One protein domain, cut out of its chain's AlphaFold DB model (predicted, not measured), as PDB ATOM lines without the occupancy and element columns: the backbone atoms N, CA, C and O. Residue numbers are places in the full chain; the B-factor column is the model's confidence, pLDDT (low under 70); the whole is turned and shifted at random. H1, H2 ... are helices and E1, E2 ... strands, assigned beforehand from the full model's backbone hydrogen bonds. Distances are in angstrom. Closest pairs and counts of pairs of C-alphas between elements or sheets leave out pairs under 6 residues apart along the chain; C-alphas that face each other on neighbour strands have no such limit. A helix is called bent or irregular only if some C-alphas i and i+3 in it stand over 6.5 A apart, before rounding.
ATOM      1  N   GLU A   8    -110.688 -85.795 145.288       59.59
ATOM      2  CA  GLU A   8    -110.364 -85.160 146.574       59.59
ATOM      3  C   GLU A   8    -111.022 -85.881 147.764       59.59
ATOM      4  O   GLU A   8    -110.364 -86.177 148.759       59.59
ATOM      5  N   THR A   9    -112.291 -86.278 147.633       60.62
ATOM      6  CA  THR A   9    -113.026 -87.003 148.681       60.62
ATOM      7  C   THR A   9    -112.495 -88.422 148.881       60.62
ATOM      8  O   THR A   9    -112.427 -88.910 150.008       60.62
ATOM      9  N   LEU A  10    -112.086 -89.098 147.801       58.97
ATOM     10  CA  LEU A  10    -111.411 -90.395 147.898       58.97
ATOM     11  C   LEU A  10    -110.067 -90.255 148.628       58.97
ATOM     12  O   LEU A  10    -109.743 -91.098 149.464       58.97
ATOM     13  N   MET A  11    -109.318 -89.182 148.362       59.12
ATOM     14  CA  MET A  11    -108.022 -88.909 148.991       59.12
ATOM     15  C   MET A  11    -108.131 -88.579 150.487       59.12
ATOM     16  O   MET A  11    -107.304 -89.056 151.267       59.12
ATOM     17  N   ASP A  12    -109.167 -87.859 150.919       60.84
ATOM     18  CA  ASP A  12    -109.416 -87.609 152.346       60.84
ATOM     19  C   ASP A  12    -109.859 -88.872 153.094       60.84
ATOM     20  O   ASP A  12    -109.421 -89.116 154.219       60.84
ATOM     21  N   VAL A  13    -110.641 -89.746 152.450       58.62
ATOM     22  CA  VAL A  13    -110.948 -91.075 152.999       58.62
ATOM     23  C   VAL A  13    -109.664 -91.892 153.177       58.62
ATOM     24  O   VAL A  13    -109.496 -92.539 154.207       58.62
ATOM     25  N   TYR A  14    -108.719 -91.833 152.233       57.94
ATOM     26  CA  TYR A  14    -107.448 -92.557 152.346       57.94
ATOM     27  C   TYR A  14    -106.552 -92.087 153.486       57.94
ATOM     28  O   TYR A  14    -105.902 -92.928 154.105       57.94
ATOM     29  N   ARG A  15    -106.533 -90.786 153.792       55.50
ATOM     30  CA  ARG A  15    -105.790 -90.249 154.945       55.50
ATOM     31  C   ARG A  15    -106.272 -90.827 156.280       55.50
ATOM     32  O   ARG A  15    -105.492 -90.896 157.223       55.50
ATOM     33  N   CYS A  16    -107.529 -91.257 156.348       54.00
ATOM     34  CA  CYS A  16    -108.164 -91.774 157.560       54.00
ATOM     35  C   CYS A  16    -108.138 -93.309 157.679       54.00
ATOM     36  O   CYS A  16    -108.608 -93.846 158.682       54.00
ATOM     37  N   LEU A  17    -107.646 -94.035 156.669       53.44
ATOM     38  CA  LEU A  17    -107.677 -95.500 156.636       53.44
ATOM     39  C   LEU A  17    -106.300 -96.100 156.930       53.44
ATOM     40  O   LEU A  17    -105.307 -95.753 156.297       53.44
ATOM     41  N   ASP A  18    -106.256 -97.085 157.829       52.44
ATOM     42  CA  ASP A  18    -105.048 -97.876 158.067       52.44
ATOM     43  C   ASP A  18    -104.706 -98.783 156.862       52.44
ATOM     44  O   ASP A  18    -105.549 -99.121 156.017       52.44
ATOM     45  N   GLY A  19    -103.444 -99.221 156.768       50.84
ATOM     46  CA  GLY A  19    -102.978-100.062 155.656       50.84
ATOM     47  C   GLY A  19    -103.787-101.359 155.492       50.84
ATOM     48  O   GLY A  19    -103.974-101.848 154.373       50.84
ATOM     49  N   ARG A  20    -104.342-101.885 156.592       54.84
ATOM     50  CA  ARG A  20    -105.214-103.067 156.599       54.84
ATOM     51  C   ARG A  20    -106.559-102.786 155.928       54.84
ATOM     52  O   ARG A  20    -107.043-103.625 155.163       54.84
ATOM     53  N   SER A  21    -107.148-101.621 156.175       60.53
ATOM     54  CA  SER A  21    -108.405-101.184 155.569       60.53
ATOM     55  C   SER A  21    -108.229-100.879 154.087       60.53
ATOM     56  O   SER A  21    -109.044-101.329 153.283       60.53
ATOM     57  N   ILE A  22    -107.122-100.245 153.687       59.94
ATOM     58  CA  ILE A  22    -106.795 -99.996 152.271       59.94
ATOM     59  C   ILE A  22    -106.606-101.313 151.502       59.94
ATOM     60  O   ILE A  22    -107.134-101.485 150.396       59.94
ATOM     61  N   GLN A  23    -105.899-102.287 152.085       55.75
ATOM     62  CA  GLN A  23    -105.704-103.600 151.466       55.75
ATOM     63  C   GLN A  23    -107.025-104.375 151.335       55.75
ATOM     64  O   GLN A  23    -107.282-104.981 150.294       55.75
ATOM     65  N   ARG A  24    -107.890-104.325 152.357       62.00
ATOM     66  CA  ARG A  24    -109.224-104.950 152.325       62.00
ATOM     67  C   ARG A  24    -110.155-104.280 151.312       62.00
ATOM     68  O   ARG A  24    -110.805-104.984 150.547       62.00
ATOM     69  N   LEU A  25    -110.184-102.948 151.261       61.09
ATOM     70  CA  LEU A  25    -111.039-102.174 150.352       61.09
ATOM     71  C   LEU A  25    -110.608-102.310 148.885       61.09
ATOM     72  O   LEU A  25    -111.448-102.462 148.001       61.09
ATOM     73  N   SER A  26    -109.303-102.318 148.605       60.81
ATOM     74  CA  SER A  26    -108.782-102.512 147.239       60.81
ATOM     75  C   SER A  26    -108.889-103.958 146.734       60.81
ATOM     76  O   SER A  26    -108.819-104.200 145.525       60.81
ATOM     77  N   ALA A  27    -109.056-104.934 147.632       58.75
ATOM     78  CA  ALA A  27    -109.350-106.320 147.271       58.75
ATOM     79  C   ALA A  27    -110.829-106.527 146.902       58.75
ATOM     80  O   ALA A  27    -111.132-107.380 146.072       58.75
ATOM     81  N   THR A  28    -111.735-105.734 147.481       58.78
ATOM     82  CA  THR A  28    -113.187-105.861 147.289       58.78
ATOM     83  C   THR A  28    -113.761-104.883 146.258       58.78
ATOM     84  O   THR A  28    -114.761-105.202 145.621       58.78
ATOM     85  N   CYS A  29    -113.127-103.726 146.018       63.78
ATOM     86  CA  CYS A  29    -113.607-102.716 145.069       63.78
ATOM     87  C   CYS A  29    -112.682-102.553 143.847       63.78
ATOM     88  O   CYS A  29    -111.570-102.033 143.937       63.78
ATOM     89  N   ARG A  30    -113.170-102.952 142.662       66.75
ATOM     90  CA  ARG A  30    -112.407-102.907 141.398       66.75
ATOM     91  C   ARG A  30    -112.147-101.478 140.895       66.75
ATOM     92  O   ARG A  30    -111.063-101.218 140.385       66.75
ATOM     93  N   SER A  31    -113.106-100.565 141.061       63.34
ATOM     94  CA  SER A  31    -112.956 -99.148 140.682       63.34
ATOM     95  C   SER A  31    -111.903 -98.453 141.551       63.34
ATOM     96  O   SER A  31    -110.977 -97.844 141.024       63.34
ATOM     97  N   LEU A  32    -111.966 -98.674 142.866       63.59
ATOM     98  CA  LEU A  32    -110.981 -98.185 143.829       63.59
ATOM     99  C   LEU A  32    -109.573 -98.734 143.551       63.59
ATOM    100  O   LEU A  32    -108.583 -98.014 143.616       63.59
ATOM    101  N   ARG A  33    -109.484-100.020 143.193       67.06
ATOM    102  CA  ARG A  33    -108.240-100.649 142.743       67.06
ATOM    103  C   ARG A  33    -107.670 -99.973 141.496       67.06
ATOM    104  O   ARG A  33    -106.481 -99.690 141.487       67.06
ATOM    105  N   GLY A  34    -108.497 -99.720 140.480       68.38
ATOM    106  CA  GLY A  34    -108.065 -99.049 139.251       68.38
ATOM    107  C   GLY A  34    -107.599 -97.613 139.495       68.38
ATOM    108  O   GLY A  34    -106.568 -97.212 138.968       68.38
ATOM    109  N   PHE A  35    -108.306 -96.875 140.357       70.25
ATOM    110  CA  PHE A  35    -107.909 -95.534 140.782       70.25
ATOM    111  C   PHE A  35    -106.551 -95.537 141.498       70.25
ATOM    112  O   PHE A  35    -105.656 -94.786 141.116       70.25
ATOM    113  N   LEU A  36    -106.349 -96.433 142.473       67.06
ATOM    114  CA  LEU A  36    -105.061 -96.575 143.159       67.06
ATOM    115  C   LEU A  36    -103.942 -97.010 142.207       67.06
ATOM    116  O   LEU A  36    -102.860 -96.439 142.254       67.06
ATOM    117  N   ASP A  37    -104.194 -97.967 141.313       69.50
ATOM    118  CA  ASP A  37    -103.209 -98.408 140.318       69.50
ATOM    119  C   ASP A  37    -102.787 -97.253 139.370       69.50
ATOM    120  O   ASP A  37    -101.651 -97.250 138.893       69.50
ATOM    121  N   ALA A  38    -103.646 -96.245 139.153       71.19
ATOM    122  CA  ALA A  38    -103.356 -95.062 138.336       71.19
ATOM    123  C   ALA A  38    -102.713 -93.896 139.117       71.19
ATOM    124  O   ALA A  38    -101.804 -93.247 138.602       71.19
ATOM    125  N   GLN A  39    -103.156 -93.631 140.351       69.69
ATOM    126  CA  GLN A  39    -102.796 -92.424 141.114       69.69
ATOM    127  C   GLN A  39    -101.799 -92.663 142.260       69.69
ATOM    128  O   GLN A  39    -101.401 -91.713 142.935       69.69
ATOM    129  N   TRP A  40    -101.346 -93.904 142.492       67.81
ATOM    130  CA  TRP A  40    -100.465 -94.221 143.626       67.81
ATOM    131  C   TRP A  40     -99.161 -93.408 143.620       67.81
ATOM    132  O   TRP A  40     -98.714 -93.003 144.686       67.81
ATOM    133  N   LYS A  41     -98.555 -93.119 142.457       65.25
ATOM    134  CA  LYS A  41     -97.296 -92.355 142.411       65.25
ATOM    135  C   LYS A  41     -97.496 -90.968 143.017       65.25
ATOM    136  O   LYS A  41     -96.732 -90.579 143.889       65.25
ATOM    137  N   THR A  42     -98.566 -90.285 142.609       66.94
ATOM    138  CA  THR A  42     -98.990 -88.986 143.148       66.94
ATOM    139  C   THR A  42     -99.342 -89.084 144.633       66.94
ATOM    140  O   THR A  42     -98.985 -88.197 145.402       66.94
ATOM    141  N   LEU A  43    -100.007 -90.165 145.053       64.94
ATOM    142  CA  LEU A  43    -100.388 -90.402 146.450       64.94
ATOM    143  C   LEU A  43     -99.162 -90.529 147.366       64.94
ATOM    144  O   LEU A  43     -99.102 -89.883 148.409       64.94
ATOM    145  N   PHE A  44     -98.159 -91.310 146.967       66.44
ATOM    146  CA  PHE A  44     -96.961 -91.520 147.776       66.44
ATOM    147  C   PHE A  44     -96.045 -90.293 147.817       66.44
ATOM    148  O   PHE A  44     -95.635 -89.904 148.905       66.44
ATOM    149  N   THR A  45     -95.754 -89.655 146.680       67.06
ATOM    150  CA  THR A  45     -94.816 -88.519 146.665       67.06
ATOM    151  C   THR A  45     -95.434 -87.226 147.178       67.06
ATOM    152  O   THR A  45     -94.771 -86.485 147.888       67.06
ATOM    153  N   ARG A  46     -96.692 -86.923 146.835       60.00
ATOM    154  CA  ARG A  46     -97.293 -85.615 147.151       60.00
ATOM    155  C   ARG A  46     -97.978 -85.571 148.514       60.00
ATOM    156  O   ARG A  46     -98.098 -84.493 149.086       60.00
ATOM    157  N   TYR A  47     -98.468 -86.709 149.006       56.41
ATOM    158  CA  TYR A  47     -99.314 -86.746 150.205       56.41
ATOM    159  C   TYR A  47     -98.730 -87.550 151.363       56.41
ATOM    160  O   TYR A  47     -99.063 -87.248 152.506       56.41
ATOM    161  N   LEU A  48     -97.886 -88.547 151.087       59.53
ATOM    162  CA  LEU A  48     -97.175 -89.304 152.123       59.53
ATOM    163  C   LEU A  48     -95.698 -88.903 152.255       59.53
ATOM    164  O   LEU A  48     -95.058 -89.339 153.205       59.53
ATOM    165  N   ASP A  49     -95.182 -88.085 151.330       64.25
ATOM    166  CA  ASP A  49     -93.774 -87.667 151.251       64.25
ATOM    167  C   ASP A  49     -92.787 -88.855 151.204       64.25
ATOM    168  O   ASP A  49     -91.760 -88.895 151.877       64.25
ATOM    169  N   ILE A  50     -93.134 -89.888 150.423       66.06
ATOM    170  CA  ILE A  50     -92.342 -91.119 150.275       66.06
ATOM    171  C   ILE A  50     -91.800 -91.224 148.846       66.06
ATOM    172  O   ILE A  50     -92.563 -91.353 147.883       66.06
ATOM    173  N   GLU A  51     -90.475 -91.294 148.705       68.00
ATOM    174  CA  GLU A  51     -89.818 -91.671 147.449       68.00
ATOM    175  C   GLU A  51     -89.875 -93.193 147.231       68.00
ATOM    176  O   GLU A  51     -89.114 -93.971 147.808       68.00
ATOM    177  N   VAL A  52     -90.809 -93.643 146.389       67.25
ATOM    178  CA  VAL A  52     -91.044 -95.075 146.140       67.25
ATOM    179  C   VAL A  52     -90.120 -95.627 145.058       67.25
ATOM    180  O   VAL A  52     -90.101 -95.137 143.928       67.25
ATOM    181  N   ASN A  53     -89.452 -96.743 145.358       73.75
ATOM    182  CA  ASN A  53     -88.711 -97.529 144.373       73.75
ATOM    183  C   ASN A  53     -89.580 -98.655 143.782       73.75
ATOM    184  O   ASN A  53     -89.679 -99.751 144.337       73.75
ATOM    185  N   MET A  54     -90.197 -98.389 142.631       69.94
ATOM    186  CA  MET A  54     -91.065 -99.352 141.935       69.94
ATOM    187  C   MET A  54     -90.326-100.427 141.147       69.94
ATOM    188  O   MET A  54     -90.952-101.361 140.641       69.94
ATOM    189  N   ASP A  55     -89.011-100.302 140.997       74.38
ATOM    190  CA  ASP A  55     -88.200-101.382 140.442       74.38
ATOM    191  C   ASP A  55     -87.996-102.491 141.486       74.38
ATOM    192  O   ASP A  55     -87.806-103.651 141.122       74.38
ATOM    193  N   ALA A  56     -88.136-102.158 142.774       74.38
ATOM    194  CA  ALA A  56     -87.952-103.070 143.897       74.38
ATOM    195  C   ALA A  56     -89.226-103.824 144.330       74.38
ATOM    196  O   ALA A  56     -89.136-104.965 144.787       74.38
ATOM    197  N   ALA A  57     -90.416-103.221 144.219       77.38
ATOM    198  CA  ALA A  57     -91.683-103.865 144.584       77.38
ATOM    199  C   ALA A  57     -92.906-103.172 143.956       77.38
ATOM    200  O   ALA A  57     -92.838-102.025 143.521       77.38
ATOM    201  N   CYS A  58     -94.064-103.846 143.963       76.56
ATOM    202  CA  CYS A  58     -95.330-103.205 143.601       76.56
ATOM    203  C   CYS A  58     -95.807-102.245 144.706       76.56
ATOM    204  O   CYS A  58     -95.508-102.451 145.885       76.56
ATOM    205  N   TRP A  59     -96.623-101.246 144.348       73.31
ATOM    206  CA  TRP A  59     -97.063-100.197 145.281       73.31
ATOM    207  C   TRP A  59     -97.774-100.752 146.526       73.31
ATOM    208  O   TRP A  59     -97.624-100.205 147.613       73.31
ATOM    209  N   ARG A  60     -98.499-101.877 146.409       72.81
ATOM    210  CA  ARG A  60     -99.180-102.538 147.541       72.81
ATOM    211  C   ARG A  60     -98.198-103.087 148.563       72.81
ATOM    212  O   ARG A  60     -98.389-102.927 149.764       72.81
ATOM    213  N   GLU A  61     -97.169-103.763 148.069       75.62
ATOM    214  CA  GLU A  61     -96.141-104.351 148.918       75.62
ATOM    215  C   GLU A  61     -95.277-103.247 149.531       75.62
ATOM    216  O   GLU A  61     -94.916-103.334 150.700       75.62
ATOM    217  N   TYR A  62     -95.028-102.169 148.786       76.19
ATOM    218  CA  TYR A  62     -94.335-100.990 149.295       76.19
ATOM    219  C   TYR A  62     -95.134-100.273 150.393       76.19
ATOM    220  O   TYR A  62     -94.577 -99.951 151.438       76.19
ATOM    221  N   LEU A  63     -96.453-100.111 150.216       72.25
ATOM    222  CA  LEU A  63     -97.345 -99.545 151.234       72.25
ATOM    223  C   LEU A  63     -97.315-100.378 152.520       72.25
ATOM    224  O   LEU A  63     -97.171 -99.851 153.619       72.25
ATOM    225  N   LYS A  64     -97.415-101.704 152.375       73.75
ATOM    226  CA  LYS A  64     -97.341-102.643 153.497       73.75
ATOM    227  C   LYS A  64     -96.006-102.523 154.234       73.75
ATOM    228  O   LYS A  64     -95.994-102.441 155.458       73.75
ATOM    229  N   ARG A  65     -94.898-102.518 153.488       79.31
ATOM    230  CA  ARG A  65     -93.528-102.350 153.992       79.31
ATOM    231  C   ARG A  65     -93.377-101.047 154.775       79.31
ATOM    232  O   ARG A  65     -92.931-101.088 155.915       79.31
ATOM    233  N   PHE A  66     -93.840 -99.934 154.212       76.56
ATOM    234  CA  PHE A  66     -93.829 -98.620 154.851       76.56
ATOM    235  C   PHE A  66     -94.579 -98.609 156.192       76.56
ATOM    236  O   PHE A  66     -93.999 -98.246 157.213       76.56
ATOM    237  N   TYR A  67     -95.826 -99.088 156.228       72.38
ATOM    238  CA  TYR A  67     -96.600 -99.133 157.475       72.38
ATOM    239  C   TYR A  67     -95.979-100.056 158.522       72.38
ATOM    240  O   TYR A  67     -95.883 -99.701 159.693       72.38
ATOM    241  N   CYS A  68     -95.501-101.227 158.098       73.94
ATOM    242  CA  CYS A  68     -94.788-102.129 158.997       73.94
ATOM    243  C   CYS A  68     -93.519-101.462 159.547       73.94
ATOM    244  O   CYS A  68     -93.213-101.621 160.722       73.94
ATOM    245  N   ALA A  69     -92.810-100.668 158.744       77.12
ATOM    246  CA  ALA A  69     -91.649 -99.922 159.207       77.12
ATOM    247  C   ALA A  69     -92.015 -98.841 160.239       77.12
ATOM    248  O   ALA A  69     -91.350 -98.756 161.273       77.12
ATOM    249  N   MET A  70     -93.100 -98.089 160.010       76.69
ATOM    250  CA  MET A  70     -93.622 -97.101 160.966       76.69
ATOM    251  C   MET A  70     -94.013 -97.728 162.308       76.69
ATOM    252  O   MET A  70     -93.625 -97.226 163.361       76.69
ATOM    253  N   GLU A  71     -94.733 -98.851 162.284       75.50
ATOM    254  CA  GLU A  71     -95.180 -99.557 163.494       75.50
ATOM    255  C   GLU A  71     -94.076-100.427 164.127       75.50
ATOM    256  O   GLU A  71     -94.330-101.152 165.087       75.50
ATOM    257  N   LYS A  72     -92.845-100.398 163.591       79.88
ATOM    258  CA  LYS A  72     -91.749-101.314 163.960       79.88
ATOM    259  C   LYS A  72     -92.191-102.783 163.943       79.88
ATOM    260  O   LYS A  72     -91.819-103.570 164.807       79.88
ATOM    261  N   ARG A  73     -92.994-103.170 162.958       76.75
ATOM    262  CA  ARG A  73     -93.527-104.521 162.779       76.75
ATOM    263  C   ARG A  73     -92.844-105.267 161.649       76.75
ATOM    264  O   ARG A  73     -92.395-104.681 160.670       76.75
ATOM    265  N   CYS A  74     -92.796-106.588 161.749       80.38
ATOM    266  CA  CYS A  74     -92.297-107.426 160.669       80.38
ATOM    267  C   CYS A  74     -93.228-107.335 159.449       80.38
ATOM    268  O   CYS A  74     -94.406-107.664 159.546       80.38
ATOM    269  N   CYS A  75     -92.714-107.014 158.258       74.38
ATOM    270  CA  CYS A  75     -93.531-106.946 157.038       74.38
ATOM    271  C   CYS A  75     -94.038-108.316 156.542       74.38
ATOM    272  O   CYS A  75     -94.804-108.395 155.575       74.38
ATOM    273  N   VAL A  76     -93.649-109.411 157.208       75.38
ATOM    274  CA  VAL A  76     -94.093-110.779 156.919       75.38
ATOM    275  C   VAL A  76     -95.137-111.256 157.925       75.38
ATOM    276  O   VAL A  76     -96.263-111.515 157.504       75.38
ATOM    277  N   CYS A  77     -94.793-111.346 159.214       76.62
ATOM    278  CA  CYS A  77     -95.690-111.854 160.264       76.62
ATOM    279  C   CYS A  77     -96.366-110.777 161.117       76.62
ATOM    280  O   CYS A  77     -97.164-111.122 161.980       76.62
ATOM    281  N   LEU A  78     -96.063-109.496 160.886       72.62
ATOM    282  CA  LEU A  78     -96.607-108.352 161.627       72.62
ATOM    283  C   LEU A  78     -96.227-108.307 163.120       72.62
ATOM    284  O   LEU A  78     -96.796-107.516 163.862       72.62
ATOM    285  N   MET A  79     -95.244-109.106 163.553       73.44
ATOM    286  CA  MET A  79     -94.703-109.082 164.918       73.44
ATOM    287  C   MET A  79     -94.083-107.718 165.241       73.44
ATOM    288  O   MET A  79     -93.283-107.213 164.456       73.44
ATOM    289  N   GLU A  80     -94.436-107.139 166.385       80.06
ATOM    290  CA  GLU A  80     -93.925-105.849 166.876       80.06
ATOM    291  C   GLU A  80     -92.437-105.893 167.257       80.06
ATOM    292  O   GLU A  80     -91.841-106.961 167.370       80.06
ATOM    293  N   GLY A  81     -91.812-104.721 167.413       77.12
ATOM    294  CA  GLY A  81     -90.402-104.592 167.808       77.12
ATOM    295  C   GLY A  81     -89.376-105.068 166.768       77.12
ATOM    296  O   GLY A  81     -88.201-105.220 167.088       77.12
ATOM    297  N   SER A  82     -89.787-105.295 165.521       80.38
ATOM    298  CA  SER A  82     -88.934-105.831 164.459       80.38
ATOM    299  C   SER A  82     -87.998-104.770 163.860       80.38
ATOM    300  O   SER A  82     -88.482-103.729 163.395       80.38
ATOM    301  N   PRO A  83     -86.675-105.021 163.797       78.94
ATOM    302  CA  PRO A  83     -85.704-104.061 163.280       78.94
ATOM    303  C   PRO A  83     -85.734-103.938 161.749       78.94
ATOM    304  O   PRO A  83     -85.994-104.901 161.024       78.94
ATOM    305  N   ALA A  84     -85.383-102.749 161.253       75.75
ATOM    306  CA  ALA A  84     -85.166-102.497 159.829       75.75
ATOM    307  C   ALA A  84     -83.890-103.188 159.311       75.75
ATOM    308  O   ALA A  84     -82.870-103.284 160.006       75.75
ATOM    309  N   ILE A  85     -83.913-103.644 158.060       76.25
ATOM    310  CA  ILE A  85     -82.746-104.197 157.368       76.25
ATOM    311  C   ILE A  85     -82.059-103.078 156.600       76.25
ATOM    312  O   ILE A  85     -82.499-102.711 155.524       76.25
ATOM    313  N   ARG A  86     -80.941-102.554 157.104       68.38
ATOM    314  CA  ARG A  86     -80.165-101.542 156.367       68.38
ATOM    315  C   ARG A  86     -79.500-102.161 155.123       68.38
ATOM    316  O   ARG A  86     -78.965-103.263 155.249       68.38
ATOM    317  N   PRO A  87     -79.480-101.476 153.958       71.12
ATOM    318  CA  PRO A  87     -79.938-100.103 153.682       71.12
ATOM    319  C   PRO A  87     -81.445 -99.935 153.383       71.12
ATOM    320  O   PRO A  87     -81.890 -98.808 153.188       71.12
ATOM    321  N   TRP A  88     -82.235-101.007 153.371       80.75
ATOM    322  CA  TRP A  88     -83.671-100.976 153.071       80.75
ATOM    323  C   TRP A  88     -84.510-100.367 154.203       80.75
ATOM    324  O   TRP A  88     -84.882-101.025 155.175       80.75
ATOM    325  N   GLN A  89     -84.857 -99.090 154.042       65.50
ATOM    326  CA  GLN A  89     -85.556 -98.284 155.053       65.50
ATOM    327  C   GLN A  89     -86.959 -98.801 155.420       65.50
ATOM    328  O   GLN A  89     -87.398 -98.590 156.546       65.50
ATOM    329  N   PHE A  90     -87.644 -99.509 154.514       74.81
ATOM    330  CA  PHE A  90     -89.019 -99.988 154.730       74.81
ATOM    331  C   PHE A  90     -89.138-101.507 154.902       74.81
ATOM    332  O   PHE A  90     -90.233-102.064 154.862       74.81
ATOM    333  N   ILE A  91     -88.022-102.218 155.072       78.94
ATOM    334  CA  ILE A  91     -88.045-103.670 155.260       78.94
ATOM    335  C   ILE A  91     -87.684-103.984 156.705       78.94
ATOM    336  O   ILE A  91     -86.514-104.134 157.049       78.94
ATOM    337  N   ASN A  92     -88.713-104.125 157.537       81.25
ATOM    338  CA  ASN A  92     -88.574-104.606 158.906       81.25
ATOM    339  C   ASN A  92     -88.874-106.100 158.949       81.25
ATOM    340  O   ASN A  92     -89.942-106.534 158.514       81.25
ATOM    341  N   LEU A  93     -87.954-106.895 159.491       77.06
ATOM    342  CA  LEU A  93     -88.151-108.329 159.702       77.06
ATOM    343  C   LEU A  93     -87.841-108.670 161.158       77.06
ATOM    344  O   LEU A  93     -86.846-108.186 161.690       77.06
ATOM    345  N   CYS A  94     -88.675-109.506 161.783       78.19
ATOM    346  CA  CYS A  94     -88.317-110.115 163.063       78.19
ATOM    347  C   CYS A  94     -87.134-111.071 162.864       78.19
ATOM    348  O   CYS A  94     -86.832-111.459 161.728       78.19
ATOM    349  N   ASP A  95     -86.487-111.485 163.950       73.44
ATOM    350  CA  ASP A  95     -85.294-112.333 163.873       73.44
ATOM    351  C   ASP A  95     -85.539-113.653 163.125       73.44
ATOM    352  O   ASP A  95     -84.667-114.095 162.373       73.44
ATOM    353  N   ASP A  96     -86.746-114.215 163.216       70.75
ATOM    354  CA  ASP A  96     -87.131-115.431 162.492       70.75
ATOM    355  C   ASP A  96     -87.208-115.200 160.980       70.75
ATOM    356  O   ASP A  96     -86.601-115.921 160.186       70.75
ATOM    357  N   HIS A  97     -87.912-114.148 160.550       70.38
ATOM    358  CA  HIS A  97     -88.076-113.847 159.125       70.38
ATOM    359  C   HIS A  97     -86.822-113.245 158.499       70.38
ATOM    360  O   HIS A  97     -86.634-113.354 157.288       70.38
ATOM    361  N   ARG A  98     -85.939-112.655 159.306       67.94
ATOM    362  CA  ARG A  98     -84.612-112.214 158.874       67.94
ATOM    363  C   ARG A  98     -83.716-113.399 158.522       67.94
ATOM    364  O   ARG A  98     -82.936-113.295 157.577       67.94
ATOM    365  N   LYS A  99     -83.872-114.523 159.228       62.88
ATOM    366  CA  LYS A  99     -83.158-115.790 158.993       62.88
ATOM    367  C   LYS A  99     -83.830-116.684 157.931       62.88
ATOM    368  O   LYS A  99     -83.290-117.738 157.605       62.88
ATOM    369  N   HIS A 100     -84.975-116.282 157.368       54.69
ATOM    370  CA  HIS A 100     -85.766-117.105 156.445       54.69
ATOM    371  C   HIS A 100     -85.375-116.922 154.961       54.69
ATOM    372  O   HIS A 100     -85.431-115.828 154.401       54.69
ATOM    373  N   ALA A 101     -85.110-118.037 154.273       45.66
ATOM    374  CA  ALA A 101     -84.481-118.113 152.945       45.66
ATOM    375  C   ALA A 101     -85.320-117.666 151.723       45.66
ATOM    376  O   ALA A 101     -84.997-118.041 150.607       45.66
ATOM    377  N   ILE A 102     -86.413-116.911 151.886       49.53
ATOM    378  CA  ILE A 102     -87.283-116.533 150.743       49.53
ATOM    379  C   ILE A 102     -87.477-115.011 150.631       49.53
ATOM    380  O   ILE A 102     -87.823-114.507 149.566       49.53
ATOM    381  N   LYS A 103     -87.264-114.244 151.712       50.19
ATOM    382  CA  LYS A 103     -87.588-112.802 151.733       50.19
ATOM    383  C   LYS A 103     -86.437-111.881 152.135       50.19
ATOM    384  O   LYS A 103     -86.503-110.698 151.815       50.19
ATOM    385  N   SER A 104     -85.391-112.408 152.769       59.53
ATOM    386  CA  SER A 104     -84.199-111.659 153.201       59.53
ATOM    387  C   SER A 104     -82.901-112.117 152.527       59.53
ATOM    388  O   SER A 104     -81.825-111.651 152.903       59.53
ATOM    389  N   VAL A 105     -82.980-113.026 151.549       72.81
ATOM    390  CA  VAL A 105     -81.798-113.558 150.857       72.81
ATOM    391  C   VAL A 105     -81.124-112.449 150.068       72.81
ATOM    392  O   VAL A 105     -81.757-111.745 149.279       72.81
ATOM    393  N   LEU A 106     -79.820-112.311 150.291       80.25
ATOM    394  CA  LEU A 106     -78.964-111.418 149.536       80.25
ATOM    395  C   LEU A 106     -78.260-112.208 148.439       80.25
ATOM    396  O   LEU A 106     -77.571-113.186 148.719       80.25
ATOM    397  N   ILE A 107     -78.407-111.759 147.201       81.94
ATOM    398  CA  ILE A 107     -77.785-112.369 146.028       81.94
ATOM    399  C   ILE A 107     -76.748-111.435 145.420       81.94
ATOM    400  O   ILE A 107     -76.883-110.210 145.453       81.94
ATOM    401  N   SER A 108     -75.698-112.008 144.837       86.44
ATOM    402  CA  SER A 108     -74.673-111.221 144.156       86.44
ATOM    403  C   SER A 108     -75.191-110.635 142.842       86.44
ATOM    404  O   SER A 108     -76.093-111.179 142.200       86.44
ATOM    405  N   LYS A 109     -74.566-109.539 142.396       87.38
ATOM    406  CA  LYS A 109     -74.781-108.974 141.055       87.38
ATOM    407  C   LYS A 109     -74.682-110.050 139.967       87.38
ATOM    408  O   LYS A 109     -75.520-110.091 139.073       87.38
ATOM    409  N   THR A 110     -73.671-110.916 140.041       83.50
ATOM    410  CA  THR A 110     -73.448-111.995 139.069       83.50
ATOM    411  C   THR A 110     -74.603-112.990 139.084       83.50
ATOM    412  O   THR A 110     -75.184-113.259 138.035       83.50
ATOM    413  N   TYR A 111     -75.022-113.423 140.275       84.19
ATOM    414  CA  TYR A 111     -76.148-114.337 140.442       84.19
ATOM    415  C   TYR A 111     -77.447-113.755 139.869       84.19
ATOM    416  O   TYR A 111     -78.141-114.421 139.106       84.19
ATOM    417  N   ALA A 112     -77.746-112.482 140.149       84.00
ATOM    418  CA  ALA A 112     -78.925-111.811 139.604       84.00
ATOM    419  C   ALA A 112     -78.912-111.752 138.061       84.00
ATOM    420  O   ALA A 112     -79.945-111.930 137.412       84.00
ATOM    421  N   LYS A 113     -77.741-111.549 137.445       85.19
ATOM    422  CA  LYS A 113     -77.593-111.527 135.978       85.19
ATOM    423  C   LYS A 113     -77.745-112.913 135.353       85.19
ATOM    424  O   LYS A 113     -78.355-113.048 134.290       85.19
ATOM    425  N   GLU A 114     -77.195-113.933 135.998       78.62
ATOM    426  CA  GLU A 114     -77.225-115.313 135.514       78.62
ATOM    427  C   GLU A 114     -78.608-115.932 135.686       78.62
ATOM    428  O   GLU A 114     -79.227-116.334 134.698       78.62
ATOM    429  N   GLN A 115     -79.118-115.925 136.918       80.19
ATOM    430  CA  GLN A 115     -80.374-116.576 137.267       80.19
ATOM    431  C   GLN A 115     -81.566-115.780 136.757       80.19
ATOM    432  O   GLN A 115     -82.435-116.333 136.093       80.19
ATOM    433  N   PHE A 116     -81.607-114.466 136.962       84.69
ATOM    434  CA  PHE A 116     -82.784-113.670 136.600       84.69
ATOM    435  C   PHE A 116     -82.682-112.989 135.230       84.69
ATOM    436  O   PHE A 116     -83.597-112.284 134.798       84.69
ATOM    437  N   SER A 117     -81.596-113.240 134.489       85.81
ATOM    438  CA  SER A 117     -81.365-112.658 133.159       85.81
ATOM    439  C   SER A 117     -81.475-111.125 133.144       85.81
ATOM    440  O   SER A 117     -81.961-110.530 132.175       85.81
ATOM    441  N   LEU A 118     -81.025-110.500 134.231       88.06
ATOM    442  CA  LEU A 118     -80.950-109.053 134.394       88.06
ATOM    443  C   LEU A 118     -79.635-108.509 133.819       88.06
ATOM    444  O   LEU A 118     -78.638-109.225 133.706       88.06
ATOM    445  N   ASN A 119     -79.635-107.244 133.417       90.50
ATOM    446  CA  ASN A 119     -78.448-106.496 133.023       90.50
ATOM    447  C   ASN A 119     -78.115-105.430 134.082       90.50
ATOM    448  O   ASN A 119     -78.813-105.276 135.082       90.50
ATOM    449  N   ASP A 120     -77.020-104.702 133.875       90.31
ATOM    450  CA  ASP A 120     -76.567-103.707 134.849       90.31
ATOM    451  C   ASP A 120     -77.528-102.512 134.970       90.31
ATOM    452  O   ASP A 120     -77.632-101.943 136.052       90.31
ATOM    453  N   ALA A 121     -78.256-102.168 133.902       88.25
ATOM    454  CA  ALA A 121     -79.255-101.100 133.913       88.25
ATOM    455  C   ALA A 121     -80.503-101.488 134.723       88.25
ATOM    456  O   ALA A 121     -81.044-100.652 135.437       88.25
ATOM    457  N   ASP A 122     -80.914-102.760 134.676       89.00
ATOM    458  CA  ASP A 122     -82.053-103.267 135.450       89.00
ATOM    459  C   ASP A 122     -81.760-103.301 136.961       89.00
ATOM    460  O   ASP A 122     -82.664-103.170 137.782       89.00
ATOM    461  N   LEU A 123     -80.492-103.514 137.331       89.25
ATOM    462  CA  LEU A 123     -80.041-103.593 138.724       89.25
ATOM    463  C   LEU A 123     -79.670-102.229 139.318       89.25
ATOM    464  O   LEU A 123     -79.646-102.091 140.536       89.25
ATOM    465  N   ALA A 124     -79.366-101.234 138.480       87.62
ATOM    466  CA  ALA A 124     -78.991 -99.888 138.905       87.62
ATOM    467  C   ALA A 124     -79.986 -99.210 139.871       87.62
ATOM    468  O   ALA A 124     -79.509 -98.611 140.835       87.62
ATOM    469  N   PRO A 125     -81.320 -99.298 139.678       84.50
ATOM    470  CA  PRO A 125     -82.272 -98.667 140.590       84.50
ATOM    471  C   PRO A 125     -82.446 -99.422 141.914       84.50
ATOM    472  O   PRO A 125     -83.054 -98.883 142.831       84.50
ATOM    473  N   LEU A 126     -81.949-100.656 142.053       87.06
ATOM    474  CA  LEU A 126     -82.135-101.453 143.267       87.06
ATOM    475  C   LEU A 126     -81.130-101.068 144.358       87.06
ATOM    476  O   LEU A 126     -79.957-100.807 144.087       87.06
ATOM    477  N   GLN A 127     -81.576-101.097 145.614       86.12
ATOM    478  CA  GLN A 127     -80.686-100.908 146.758       86.12
ATOM    479  C   GLN A 127     -79.790-102.141 146.941       86.12
ATOM    480  O   GLN A 127     -80.211-103.281 146.728       86.12
ATOM    481  N   PHE A 128     -78.535-101.916 147.332       87.06
ATOM    482  CA  PHE A 128     -77.561-102.985 147.530       87.06
ATOM    483  C   PHE A 128     -76.634-102.716 148.711       87.06
ATOM    484  O   PHE A 128     -76.388-101.574 149.094       87.06
ATOM    485  N   ILE A 129     -76.067-103.794 149.246       82.19
ATOM    486  CA  ILE A 129     -74.959-103.755 150.200       82.19
ATOM    487  C   ILE A 129     -73.655-104.004 149.444       82.19
ATOM    488  O   ILE A 129     -73.580-104.889 148.589       82.19
ATOM    489  N   LEU A 130     -72.611-103.246 149.778       80.38
ATOM    490  CA  LEU A 130     -71.246-103.537 149.345       80.38
ATOM    491  C   LEU A 130     -70.565-104.450 150.367       80.38
ATOM    492  O   LEU A 130     -70.466-104.108 151.544       80.38
ATOM    493  N   ARG A 131     -70.073-105.604 149.909       73.81
ATOM    494  CA  ARG A 131     -69.117-106.444 150.644       73.81
ATOM    495  C   ARG A 131     -67.861-106.599 149.788       73.81
ATOM    496  O   ARG A 131     -67.850-107.364 148.825       73.81
ATOM    497  N   GLY A 132     -66.829-105.811 150.089       79.94
ATOM    498  CA  GLY A 132     -65.655-105.671 149.219       79.94
ATOM    499  C   GLY A 132     -66.034-105.059 147.863       79.94
ATOM    500  O   GLY A 132     -66.699-104.027 147.812       79.94
ATOM    501  N   ARG A 133     -65.657-105.716 146.755       77.12
ATOM    502  CA  ARG A 133     -66.063-105.327 145.383       77.12
ATOM    503  C   ARG A 133     -67.439-105.873 144.968       77.12
ATOM    504  O   ARG A 133     -67.934-105.537 143.890       77.12
ATOM    505  N   MET A 134     -68.059-106.724 145.786       75.81
ATOM    506  CA  MET A 134     -69.308-107.404 145.447       75.81
ATOM    507  C   MET A 134     -70.527-106.578 145.873       75.81
ATOM    508  O   MET A 134     -70.654-106.184 147.033       75.81
ATOM    509  N   LYS A 135     -71.449-106.352 144.928       86.44
ATOM    510  CA  LYS A 135     -72.771-105.763 145.187       86.44
ATOM    511  C   LYS A 135     -73.779-106.872 145.489       86.44
ATOM    512  O   LYS A 135     -73.929-107.787 144.673       86.44
ATOM    513  N   LEU A 136     -74.440-106.774 146.638       84.81
ATOM    514  CA  LEU A 136     -75.446-107.713 147.128       84.81
ATOM    515  C   LEU A 136     -76.834-107.070 147.118       84.81
ATOM    516  O   LEU A 136     -77.044-106.059 147.782       84.81
ATOM    517  N   PHE A 137     -77.771-107.677 146.400       86.06
ATOM    518  CA  PHE A 137     -79.150-107.213 146.238       86.06
ATOM    519  C   PHE A 137     -80.111-108.128 146.994       86.06
ATOM    520  O   PHE A 137     -79.820-109.313 147.151       86.06
ATOM    521  N   LEU A 138     -81.275-107.622 147.410       84.38
ATOM    522  CA  LEU A 138     -82.345-108.495 147.890       84.38
ATOM    523  C   LEU A 138     -82.891-109.335 146.735       84.38
ATOM    524  O   LEU A 138     -83.323-108.805 145.711       84.38
ATOM    525  N   GLU A 139     -82.918-110.650 146.927       84.31
ATOM    526  CA  GLU A 139     -83.424-111.599 145.938       84.31
ATOM    527  C   GLU A 139     -84.867-111.281 145.542       84.31
ATOM    528  O   GLU A 139     -85.204-111.324 144.364       84.31
ATOM    529  N   SER A 140     -85.703-110.897 146.510       81.75
ATOM    530  CA  SER A 140     -87.107-110.561 146.261       81.75
ATOM    531  C   SER A 140     -87.280-109.343 145.344       81.75
ATOM    532  O   SER A 140     -88.183-109.341 144.508       81.75
ATOM    533  N   GLU A 141     -86.401-108.343 145.450       85.69
ATOM    534  CA  GLU A 141     -86.417-107.142 144.604       85.69
ATOM    535  C   GLU A 141     -85.878-107.450 143.203       85.69
ATOM    536  O   GLU A 141     -86.493-107.092 142.199       85.69
ATOM    537  N   ALA A 142     -84.775-108.199 143.121       87.00
ATOM    538  CA  ALA A 142     -84.213-108.634 141.847       87.00
ATOM    539  C   ALA A 142     -85.174-109.564 141.084       87.00
ATOM    540  O   ALA A 142     -85.370-109.408 139.878       87.00
ATOM    541  N   LEU A 143     -85.834-110.490 141.783       85.38
ATOM    542  CA  LEU A 143     -86.859-111.352 141.206       85.38
ATOM    543  C   LEU A 143     -88.045-110.523 140.712       85.38
ATOM    544  O   LEU A 143     -88.499-110.735 139.591       85.38
ATOM    545  N   TYR A 144     -88.533-109.558 141.496       86.81
ATOM    546  CA  TYR A 144     -89.623-108.683 141.063       86.81
ATOM    547  C   TYR A 144     -89.261-107.899 139.794       86.81
ATOM    548  O   TYR A 144     -90.034-107.898 138.831       86.81
ATOM    549  N   CYS A 145     -88.058-107.318 139.745       88.19
ATOM    550  CA  CYS A 145     -87.541-106.629 138.565       88.19
ATOM    551  C   CYS A 145     -87.509-107.560 137.335       88.19
ATOM    552  O   CYS A 145     -87.974-107.199 136.250       88.19
ATOM    553  N   ALA A 146     -87.072-108.808 137.513       86.50
ATOM    554  CA  ALA A 146     -87.044-109.807 136.448       86.50
ATOM    555  C   ALA A 146     -88.439-110.224 135.971       86.50
ATOM    556  O   ALA A 146     -88.680-110.326 134.768       86.50
ATOM    557  N   LEU A 147     -89.381-110.422 136.893       85.38
ATOM    558  CA  LEU A 147     -90.768-110.722 136.547       85.38
ATOM    559  C   LEU A 147     -91.403-109.560 135.785       85.38
ATOM    560  O   LEU A 147     -92.120-109.799 134.818       85.38
ATOM    561  N   ARG A 148     -91.108-108.307 136.145       85.69
ATOM    562  CA  ARG A 148     -91.590-107.145 135.391       85.69
ATOM    563  C   ARG A 148     -90.998-107.102 133.984       85.69
ATOM    564  O   ARG A 148     -91.741-106.953 133.019       85.69
ATOM    565  N   LYS A 149     -89.677-107.273 133.866       87.31
ATOM    566  CA  LYS A 149     -88.952-107.231 132.589       87.31
ATOM    567  C   LYS A 149     -89.425-108.302 131.610       87.31
ATOM    568  O   LYS A 149     -89.574-108.032 130.422       87.31
ATOM    569  N   HIS A 150     -89.646-109.516 132.108       87.44
ATOM    570  CA  HIS A 150     -89.904-110.678 131.262       87.44
ATOM    571  C   HIS A 150     -91.390-111.044 131.157       87.44
ATOM    572  O   HIS A 150     -91.707-112.057 130.547       87.44
ATOM    573  N   GLY A 151     -92.315-110.253 131.711       84.06
ATOM    574  CA  GLY A 151     -93.758-110.520 131.601       84.06
ATOM    575  C   GLY A 151     -94.249-111.666 132.497       84.06
ATOM    576  O   GLY A 151     -95.082-112.477 132.097       84.06
ATOM    577  N   GLY A 152     -93.715-111.749 133.714       84.44
ATOM    578  CA  GLY A 152     -94.056-112.728 134.742       84.44
ATOM    579  C   GLY A 152     -93.216-114.007 134.685       84.44
ATOM    580  O   GLY A 152     -92.253-114.129 133.924       84.44
ATOM    581  N   HIS A 153     -93.595-114.992 135.503       77.44
ATOM    582  CA  HIS A 153     -92.839-116.242 135.652       77.44
ATOM    583  C   HIS A 153     -92.702-117.011 134.332       77.44
ATOM    584  O   HIS A 153     -91.637-117.548 134.033       77.44
ATOM    585  N   GLY A 154     -93.761-117.026 133.517       81.12
ATOM    586  CA  GLY A 154     -93.763-117.737 132.239       81.12
ATOM    587  C   GLY A 154     -92.758-117.174 131.232       81.12
ATOM    588  O   GLY A 154     -92.119-117.940 130.513       81.12
ATOM    589  N   GLY A 155     -92.584-115.852 131.177       83.25
ATOM    590  CA  GLY A 155     -91.633-115.246 130.248       83.25
ATOM    591  C   GLY A 155     -90.183-115.307 130.733       83.25
ATOM    592  O   GLY A 155     -89.296-115.562 129.916       83.25
TER     593      GLY A 155
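Overview. This is residues 8 to 155 of the 966 residues of an uncharacterized protein of Saprolegnia parasitica (strain CBS 223.65) (UniProt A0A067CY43). Two loosely joined ends make this domain: at one the helices H1, H2 and H3, at the other a small three-stranded sheet with H6 over one face, H8 grazing it and H7 close to both helices. Between these ends lie H4 and the strand E1, which packs on H4 and crosses it, while H4 also packs on H2. The printed part has 148 residues, with eight named helices and four named strands in the order H1 H2 H3 H4 E1 H5 E2 H6 H7 E3 E4 H8; the antiparallel sheet runs E2, E4, E3. The class is mostly helix, and the whole is compact, with a radius of gyration of the C-alphas of 16.4 A and spans of 50 by 36 by 27 A.

Arrangement. In the sheet, E4, residues 134 to 138, is the inner strand, and E2, residues 106 to 108, and E3, residues 128 to 131, are the edge strands. E2 and E4 are antiparallel at 139 degrees, with N 107 and O 137 within hydrogen-bond range at 2.8 A. E3 and E4 form an antiparallel hairpin at 144 degrees, with N 129 and O 136 at 2.9 A. H6, residues 109 to 115, is on the sheet over E2 at a height of 7.9 A; its closest C-alphas to E4 are Lys 109 and Lys 135, 5.6 A. With H7, residues 120 to 123, it joins E2 to E3 in a split strand-helix-strand unit, two strands running the same way with E4 between them, and the crossover is right-handed. H8, residues 139 to 150, only grazes the sheet with residues 139 to 144, and is close but not clearly touching H6, the closest C-alphas being Ala 112 and Ala 142, 6.6 A. E1, residues 88 to 92, pairs with no named strand; its closest C-alpha to H4, residues 59 to 70, is Phe 90, 5.0 A from Phe 66. H4 touches H2, residues 19 to 28, at a shallow tilt of 22 degrees, opposite ways, closest at the C-alphas of Gly 19 and Lys 64, 6.6 A. H3, residues 30 to 47, touches H2 only at the corner, with residues 32 to 33 alone; Ser 26 and Arg 33 are closest, C-alphas 4.9 A apart. H1, residues 8 to 15, is near H3. H5, residues 95 to 98, touches no helix. Every O i to N i+4 pair is within hydrogen-bond range in H1, H2, H4, H6 and H8, and 12 of 14 in H3; H5 and H7 are too short for one.

Along the chain. H1 begins at C-alpha 8, (-110.364, -85.160, 146.574). H3 is 22.6 A long and irregular, with C-alphas 38 and 41 7.8 A apart and a kink of 62 degrees near residue 39. H4 measures 16.4 A, H2 14.4 A and E4 13.3 A. H8, 16.1 A, ends at C-alpha 150, (-89.904, -110.678, 131.262).

Size, cuts and confidence. The C-alphas farthest apart, Thr 9 and Gly 132, are 50.9 A apart. The printed part has no cut. The links H3 to H4, 11 residues, and H4 to E1, 17 residues, are long. The mean pLDDT of the printed part is 73.5; residues under 70 number 53, among them 8 to 34, 39 to 52 and 98 to 104.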